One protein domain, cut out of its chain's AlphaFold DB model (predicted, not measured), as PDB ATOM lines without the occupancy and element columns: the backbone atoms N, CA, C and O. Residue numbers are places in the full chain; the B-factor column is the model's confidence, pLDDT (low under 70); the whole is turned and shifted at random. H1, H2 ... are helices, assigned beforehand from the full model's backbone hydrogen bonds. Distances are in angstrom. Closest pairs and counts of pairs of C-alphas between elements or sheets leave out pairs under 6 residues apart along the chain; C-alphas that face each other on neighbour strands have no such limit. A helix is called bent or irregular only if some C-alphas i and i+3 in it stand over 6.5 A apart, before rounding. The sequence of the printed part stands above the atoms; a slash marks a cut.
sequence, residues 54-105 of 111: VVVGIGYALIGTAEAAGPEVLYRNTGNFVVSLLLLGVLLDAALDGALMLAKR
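AT A GLANCE: This is residues 54 to 105 of the 111 residues of an uncharacterized protein of Halobacteriales archaeon QS_4_66_20 (UniProt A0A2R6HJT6). One long straight helix, H4, sticks out like a handle from a small compact head made of the three shorter helices H1, H2 and H3. H4 meets the head only with its first residues, where it makes a corner with the end of H1, and residues 87 to 105 stand free. The printed part has 52 residues, with four named helices in the order H1, H2, H3, H4 and no named strand; the class is all helix. The whole is extended, with a radius of gyration of the C-alphas of 15.9 A, and its C-alphas span 54 by 17 by 11 A, a rod whose length is made largely by H4.

HOW THE PARTS SIT: The longest helix is H4, residues 82 to 103. H1, residues 54 to 62, and H4 touch only at their ends, and H4 does so with residues 82 to 85 alone. The closest C-alphas of this pair are those of Leu 62 and Val 82, 5.2 A apart. The lines of H1 and H4 are about perpendicular, at 88 degrees. H1 also touches H2, residues 66 to 69; the closest C-alphas are those of Tyr 60 and Ala 66, 4.5 A apart. H2 and H3, residues 73 to 76, touch only at the corner by their link, with the C-alphas of Glu 67 and Arg 76 the closest at 5.4 A. H1 and H3 are close but not clearly touching, the closest C-alphas being those of Gly 57 and Tyr 75, 6.2 A apart. H4 is apart from H2 and from H3. In H1 and H4 every O i to N i+4 pair is within hydrogen-bond range; H2 and H3 are too short for such a pair, and each has its 1 pair of O i and N i+3 within range.

IN THESE COORDINATES: H4 runs 31.2 A from C-alpha 82 at (-22.566, 8.109, 26.884) to C-alpha 103 at (-5.210, 6.279, 0.970). H1 begins at C-alpha 54, at (-37.650, 10.603, 19.074), and measures 12.2 A from first to last C-alpha. H2, from Ala 66 to Ala 69, measures 5.6 A, and H3, from Val 73 to Arg 76, measures 5.3 A. No helix is bent or irregular.

THE WHOLE: The two C-alphas farthest apart are those of Pro 71 and Arg 105, at 54.3 A. Without the stretch that stands free, the body has 33 residues, spans 26 by 15 by 12 A and has a radius of gyration of 8.5 A. The three links, H1 to H2, H2 to H3 and H3 to H4, are tight. The printed part has no cut. The mean pLDDT of the printed part is 90.9, and no printed residue is under 70; H3 has a mean of 77 and H4 of 97.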
ATOM      1  N   VAL A  54     -38.586  11.734  18.968       83.62
ATOM      2  CA  VAL A  54     -37.650  10.603  19.074       83.62
ATOM      3  C   VAL A  54     -36.208  11.074  18.881       83.62
ATOM      4  O   VAL A  54     -35.311  10.634  19.594       83.62
ATOM      5  N   VAL A  55     -35.982  12.016  17.961       88.44
ATOM      6  CA  VAL A  55     -34.651  12.581  17.696       88.44
ATOM      7  C   VAL A  55     -34.117  13.324  18.921       88.44
ATOM      8  O   VAL A  55     -32.957  13.144  19.287       88.44
ATOM      9  N   VAL A  56     -34.967  14.115  19.585       88.38
ATOM     10  CA  VAL A  56     -34.602  14.827  20.818       88.38
ATOM     11  C   VAL A  56     -34.292  13.831  21.935       88.38
ATOM     12  O   VAL A  56     -33.237  13.938  22.559       88.38
ATOM     13  N   GLY A  57     -35.144  12.821  22.130       89.12
ATOM     14  CA  GLY A  57     -34.915  11.758  23.113       89.12
ATOM     15  C   GLY A  57     -33.586  11.030  22.909       89.12
ATOM     16  O   GLY A  57     -32.819  10.880  23.858       89.12
ATOM     17  N   ILE A  58     -33.268  10.647  21.668       89.25
ATOM     18  CA  ILE A  58     -31.985  10.017  21.319       89.25
ATOM     19  C   ILE A  58     -30.817  10.955  21.641       89.25
ATOM     20  O   ILE A  58     -29.848  10.525  22.263       89.25
ATOM     21  N   GLY A  59     -30.904  12.233  21.260       91.44
ATOM     22  CA  GLY A  59     -29.849  13.215  21.518       91.44
ATOM     23  C   GLY A  59     -29.523  13.352  23.006       91.44
ATOM     24  O   GLY A  59     -28.365  13.221  23.395       91.44
ATOM     25  N   TYR A  60     -30.546  13.537  23.842       93.31
ATOM     26  CA  TYR A  60     -30.391  13.622  25.296       93.31
ATOM     27  C   TYR A  60     -29.902  12.302  25.918       93.31
ATOM     28  O   TYR A  60     -29.073  12.308  26.826       93.31
ATOM     29  N   ALA A  61     -30.341  11.151  25.406       93.56
ATOM     30  CA  ALA A  61     -29.891   9.843  25.882       93.56
ATOM     31  C   ALA A  61     -28.407   9.561  25.579       93.56
ATOM     32  O   ALA A  61     -27.703   8.978  26.410       93.56
ATOM     33  N   LEU A  62     -27.910  10.021  24.424       94.44
ATOM     34  CA  LEU A  62     -26.501   9.908  24.031       94.44
ATOM     35  C   LEU A  62     -25.562  10.672  24.967       94.44
ATOM     36  O   LEU A  62     -24.443  10.225  25.197       94.44
ATOM     37  N   ILE A  63     -26.023  11.784  25.539       93.81
ATOM     38  CA  ILE A  63     -25.256  12.580  26.509       93.81
ATOM     39  C   ILE A  63     -25.617  12.262  27.970       93.81
ATOM     40  O   ILE A  63     -25.130  12.921  28.885       93.81
ATOM     41  N   GLY A  64     -26.443  11.235  28.206       92.44
ATOM     42  CA  GLY A  64     -26.777  10.750  29.547       92.44
ATOM     43  C   GLY A  64     -27.787  11.613  30.305       92.44
ATOM     44  O   GLY A  64     -27.895  11.489  31.520       92.44
ATOM     45  N   THR A  65     -28.532  12.469  29.608       92.94
ATOM     46  CA  THR A  65     -29.520  13.393  30.182       92.94
ATOM     47  C   THR A  65     -30.909  13.184  29.578       92.94
ATOM     48  O   THR A  65     -31.651  14.141  29.381       92.94
ATOM     49  N   ALA A  66     -31.282  11.928  29.304       88.88
ATOM     50  CA  ALA A  66     -32.558  11.551  28.683       88.88
ATOM     51  C   ALA A  66     -33.781  12.229  29.334       88.88
ATOM     52  O   ALA A  66     -34.659  12.707  28.629       88.88
ATOM     53  N   GLU A  67     -33.802  12.360  30.662       87.38
ATOM     54  CA  GLU A  67     -34.890  13.006  31.413       87.38
ATOM     55  C   GLU A  67     -35.093  14.496  31.079       87.38
ATOM     56  O   GLU A  67     -36.178  15.032  31.286       87.38
ATOM     57  N   ALA A  68     -34.072  15.172  30.544       87.88
ATOM     58  CA  ALA A  68     -34.161  16.567  30.116       87.88
ATOM     59  C   ALA A  68     -34.837  16.735  28.741       87.88
ATOM     60  O   ALA A  68     -35.111  17.864  28.334       87.88
ATOM     61  N   ALA A  69     -35.135  15.636  28.036       85.81
ATOM     62  CA  ALA A  69     -35.831  15.663  26.751       85.81
ATOM     63  C   ALA A  69     -37.316  16.050  26.866       85.81
ATOM     64  O   ALA A  69     -37.882  16.536  25.887       85.81
ATOM     65  N   GLY A  70     -37.938  15.858  28.036       85.06
ATOM     66  CA  GLY A  70     -39.337  16.215  28.282       85.06
ATOM     67  C   GLY A  70     -39.993  15.429  29.427       85.06
ATOM     68  O   GLY A  70     -39.370  14.547  30.024       85.06
ATOM     69  N   PRO A  71     -41.253  15.753  29.774       80.44
ATOM     70  CA  PRO A  71     -41.997  15.087  30.846       80.44
ATOM     71  C   PRO A  71     -42.471  13.664  30.502       80.44
ATOM     72  O   PRO A  71     -42.963  12.956  31.385       80.44
ATOM     73  N   GLU A  72     -42.359  13.241  29.244       80.50
ATOM     74  CA  GLU A  72     -42.910  11.992  28.737       80.50
ATOM     75  C   GLU A  72     -42.248  10.767  29.380       80.50
ATOM     76  O   GLU A  72     -41.028  10.673  29.536       80.50
ATOM     77  N   VAL A  73     -43.073   9.764  29.699       73.50
ATOM     78  CA  VAL A  73     -42.634   8.498  30.319       73.50
ATOM     79  C   VAL A  73     -41.553   7.800  29.486       73.50
ATOM     80  O   VAL A  73     -40.663   7.152  30.036       73.50
ATOM     81  N   LEU A  74     -41.597   7.975  28.163       76.44
ATOM     82  CA  LEU A  74     -40.644   7.393  27.225       76.44
ATOM     83  C   LEU A  74     -39.201   7.839  27.517       76.44
ATOM     84  O   LEU A  74     -38.284   7.019  27.485       76.44
ATOM     85  N   TYR A  75     -39.000   9.100  27.900       81.00
ATOM     86  CA  TYR A  75     -37.675   9.635  28.210       81.00
ATOM     87  C   TYR A  75     -37.122   9.133  29.548       81.00
ATOM     88  O   TYR A  75     -35.930   8.862  29.650       81.00
ATOM     89  N   ARG A  76     -37.984   8.908  30.550       76.62
ATOM     90  CA  ARG A  76     -37.586   8.351  31.860       76.62
ATOM     91  C   ARG A  76     -37.153   6.889  31.794       76.62
ATOM     92  O   ARG A  76     -36.346   6.448  32.602       76.62
ATOM     93  N   ASN A  77     -37.685   6.142  30.829       80.50
ATOM     94  CA  ASN A  77     -37.320   4.744  30.601       80.50
ATOM     95  C   ASN A  77     -36.166   4.583  29.599       80.50
ATOM     96  O   ASN A  77     -35.773   3.458  29.287       80.50
ATOM     97  N   THR A  78     -35.628   5.684  29.070       83.06
ATOM     98  CA  THR A  78     -34.514   5.642  28.123       83.06
ATOM     99  C   THR A  78     -33.185   5.519  28.873       83.06
ATOM    100  O   THR A  78     -32.891   6.285  29.786       83.06
ATOM    101  N   GLY A  79     -32.374   4.530  28.486       83.50
ATOM    102  CA  GLY A  79     -31.070   4.268  29.095       83.50
ATOM    103  C   GLY A  79     -30.009   5.330  28.780       83.50
ATOM    104  O   GLY A  79     -30.171   6.167  27.894       83.50
ATOM    105  N   ASN A  80     -28.891   5.267  29.501       91.25
ATOM    106  CA  ASN A  80     -27.721   6.113  29.263       91.25
ATOM    107  C   ASN A  80     -26.817   5.493  28.180       91.25
ATOM    108  O   ASN A  80     -26.434   4.329  28.294       91.25
ATOM    109  N   PHE A  81     -26.440   6.285  27.169       95.19
ATOM    110  CA  PHE A  81     -25.602   5.843  26.047       95.19
ATOM    111  C   PHE A  81     -24.279   6.610  25.897       95.19
ATOM    112  O   PHE A  81     -23.635   6.504  24.854       95.19
ATOM    113  N   VAL A  82     -23.821   7.327  26.930       96.38
ATOM    114  CA  VAL A  82     -22.566   8.109  26.884       96.38
ATOM    115  C   VAL A  82     -21.370   7.233  26.524       96.38
ATOM    116  O   VAL A  82     -20.553   7.605  25.687       96.38
ATOM    117  N   VAL A  83     -21.279   6.037  27.108       96.94
ATOM    118  CA  VAL A  83     -20.183   5.103  26.811       96.94
ATOM    119  C   VAL A  83     -20.210   4.686  25.341       96.94
ATOM    120  O   VAL A  83     -19.177   4.713  24.678       96.94
ATOM    121  N   SER A  84     -21.388   4.358  24.808       95.88
ATOM    122  CA  SER A  84     -21.553   3.999  23.397       95.88
ATOM    123  C   SER A  84     -21.183   5.154  22.465       95.88
ATOM    124  O   SER A  84     -20.511   4.926  21.462       95.88
ATOM    125  N   LEU A  85     -21.568   6.390  22.806       95.75
ATOM    126  CA  LEU A  85     -21.200   7.593  22.055       95.75
ATOM    127  C   LEU A  85     -19.678   7.778  22.007       95.75
ATOM    128  O   LEU A  85     -19.118   8.025  20.941       95.75
ATOM    129  N   LEU A  86     -19.000   7.623  23.146       97.06
ATOM    130  CA  LEU A  86     -17.544   7.747  23.227       97.06
ATOM    131  C   LEU A  86     -16.830   6.648  22.436       97.06
ATOM    132  O   LEU A  86     -15.887   6.937  21.702       97.06
ATOM    133  N   LEU A  87     -17.301   5.403  22.535       98.19
ATOM    134  CA  LEU A  87     -16.752   4.288  21.763       98.19
ATOM    135  C   LEU A  87     -16.914   4.503  20.256       98.19
ATOM    136  O   LEU A  87     -15.982   4.227  19.508       98.19
ATOM    137  N   LEU A  88     -18.059   5.031  19.812       96.81
ATOM    138  CA  LEU A  88     -18.258   5.416  18.415       96.81
ATOM    139  C   LEU A  88     -17.278   6.509  17.986       96.81
ATOM    140  O   LEU A  88     -16.724   6.413  16.898       96.81
ATOM    141  N   GLY A  89     -17.023   7.506  18.835       97.44
ATOM    142  CA  GLY A  89     -16.021   8.540  18.567       97.44
ATOM    143  C   GLY A  89     -14.626   7.955  18.340       97.44
ATOM    144  O   GLY A  89     -14.014   8.220  17.312       97.44
ATOM    145  N   VAL A  90     -14.161   7.096  19.254       98.19
ATOM    146  CA  VAL A  90     -12.857   6.415  19.138       98.19
ATOM    147  C   VAL A  90     -12.796   5.524  17.897       98.19
ATOM    148  O   VAL A  90     -11.791   5.494  17.193       98.19
ATOM    149  N   LEU A  91     -13.876   4.798  17.608       98.38
ATOM    150  CA  LEU A  91     -13.950   3.933  16.435       98.38
ATOM    151  C   LEU A  91     -13.869   4.737  15.133       98.38
ATOM    152  O   LEU A  91     -13.175   4.324  14.207       98.38
ATOM    153  N   LEU A  92     -14.582   5.862  15.055       98.06
ATOM    154  CA  LEU A  92     -14.579   6.735  13.883       98.06
ATOM    155  C   LEU A  92     -13.212   7.395  13.670       98.06
ATOM    156  O   LEU A  92     -12.783   7.498  12.526       98.06
ATOM    157  N   ASP A  93     -12.525   7.778  14.746       98.12
ATOM    158  CA  ASP A  93     -11.161   8.316  14.705       98.12
ATOM    159  C   ASP A  93     -10.173   7.285  14.138       98.12
ATOM    160  O   ASP A  93      -9.532   7.515  13.115       98.12
ATOM    161  N   ALA A  94     -10.170   6.070  14.696       97.81
ATOM    162  CA  ALA A  94      -9.339   4.977  14.197       97.81
ATOM    163  C   ALA A  94      -9.677   4.582  12.747       97.81
ATOM    164  O   ALA A  94      -8.791   4.227  11.968       97.81
ATOM    165  N   ALA A  95     -10.958   4.630  12.367       98.06
ATOM    166  CA  ALA A  95     -11.387   4.359  11.000       98.06
ATOM    167  C   ALA A  95     -10.917   5.449  10.027       98.06
ATOM    168  O   ALA A  95     -10.514   5.125   8.910       98.06
ATOM    169  N   LEU A  96     -10.947   6.718  10.444       97.69
ATOM    170  CA  LEU A  96     -10.433   7.835   9.661       97.69
ATOM    171  C   LEU A  96      -8.915   7.723   9.483       97.69
ATOM    172  O   LEU A  96      -8.439   7.800   8.352       97.69
ATOM    173  N   ASP A  97      -8.175   7.453  10.557       97.25
ATOM    174  CA  ASP A  97      -6.728   7.229  10.508       97.25
ATOM    175  C   ASP A  97      -6.367   6.035   9.623       97.25
ATOM    176  O   ASP A  97      -5.482   6.126   8.770       97.25
ATOM    177  N   GLY A  98      -7.098   4.927   9.756       96.00
ATOM    178  CA  GLY A  98      -6.941   3.759   8.895       96.00
ATOM    179  C   GLY A  98      -7.227   4.079   7.428       96.00
ATOM    180  O   GLY A  98      -6.462   3.686   6.547       96.00
ATOM    181  N   ALA A  99      -8.289   4.838   7.146       96.88
ATOM    182  CA  ALA A  99      -8.616   5.269   5.791       96.88
ATOM    183  C   ALA A  99      -7.529   6.182   5.203       96.88
ATOM    184  O   ALA A  99      -7.163   6.015   4.041       96.88
ATOM    185  N   LEU A 100      -6.974   7.104   5.996       95.94
ATOM    186  CA  LEU A 100      -5.884   7.988   5.578       95.94
ATOM    187  C   LEU A 100      -4.579   7.221   5.338       95.94
ATOM    188  O   LEU A 100      -3.924   7.446   4.320       95.94
ATOM    189  N   MET A 101      -4.224   6.288   6.226       94.44
ATOM    190  CA  MET A 101      -3.065   5.406   6.060       94.44
ATOM    191  C   MET A 101      -3.169   4.593   4.766       94.44
ATOM    192  O   MET A 101      -2.197   4.502   4.026       94.44
ATOM    193  N   LEU A 102      -4.349   4.036   4.473       94.25
ATOM    194  CA  LEU A 102      -4.604   3.257   3.257       94.25
ATOM    195  C   LEU A 102      -4.652   4.116   1.988       94.25
ATOM    196  O   LEU A 102      -4.294   3.649   0.907       94.25
ATOM    197  N   ALA A 103      -5.130   5.357   2.096       93.50
ATOM    198  CA  ALA A 103      -5.210   6.279   0.970       93.50
ATOM    199  C   ALA A 103      -3.833   6.820   0.563       93.50
ATOM    200  O   ALA A 103      -3.623   7.162  -0.605       93.50
ATOM    201  N   LYS A 104      -2.893   6.903   1.510       89.75
ATOM    202  CA  LYS A 104      -1.533   7.351   1.239       89.75
ATOM    203  C   LYS A 104      -0.799   6.283   0.427       89.75
ATOM    204  O   LYS A 104      -0.597   5.164   0.883       89.75
ATOM    205  N   ARG A 105      -0.392   6.632  -0.794       82.69
ATOM    206  CA  ARG A 105       0.586   5.842  -1.547       82.69
ATOM    207  C   ARG A 105       1.976   6.271  -1.104       82.69
ATOM    208  O   ARG A 105       2.234   7.468  -0.986       82.69
TER     209      ARG A 105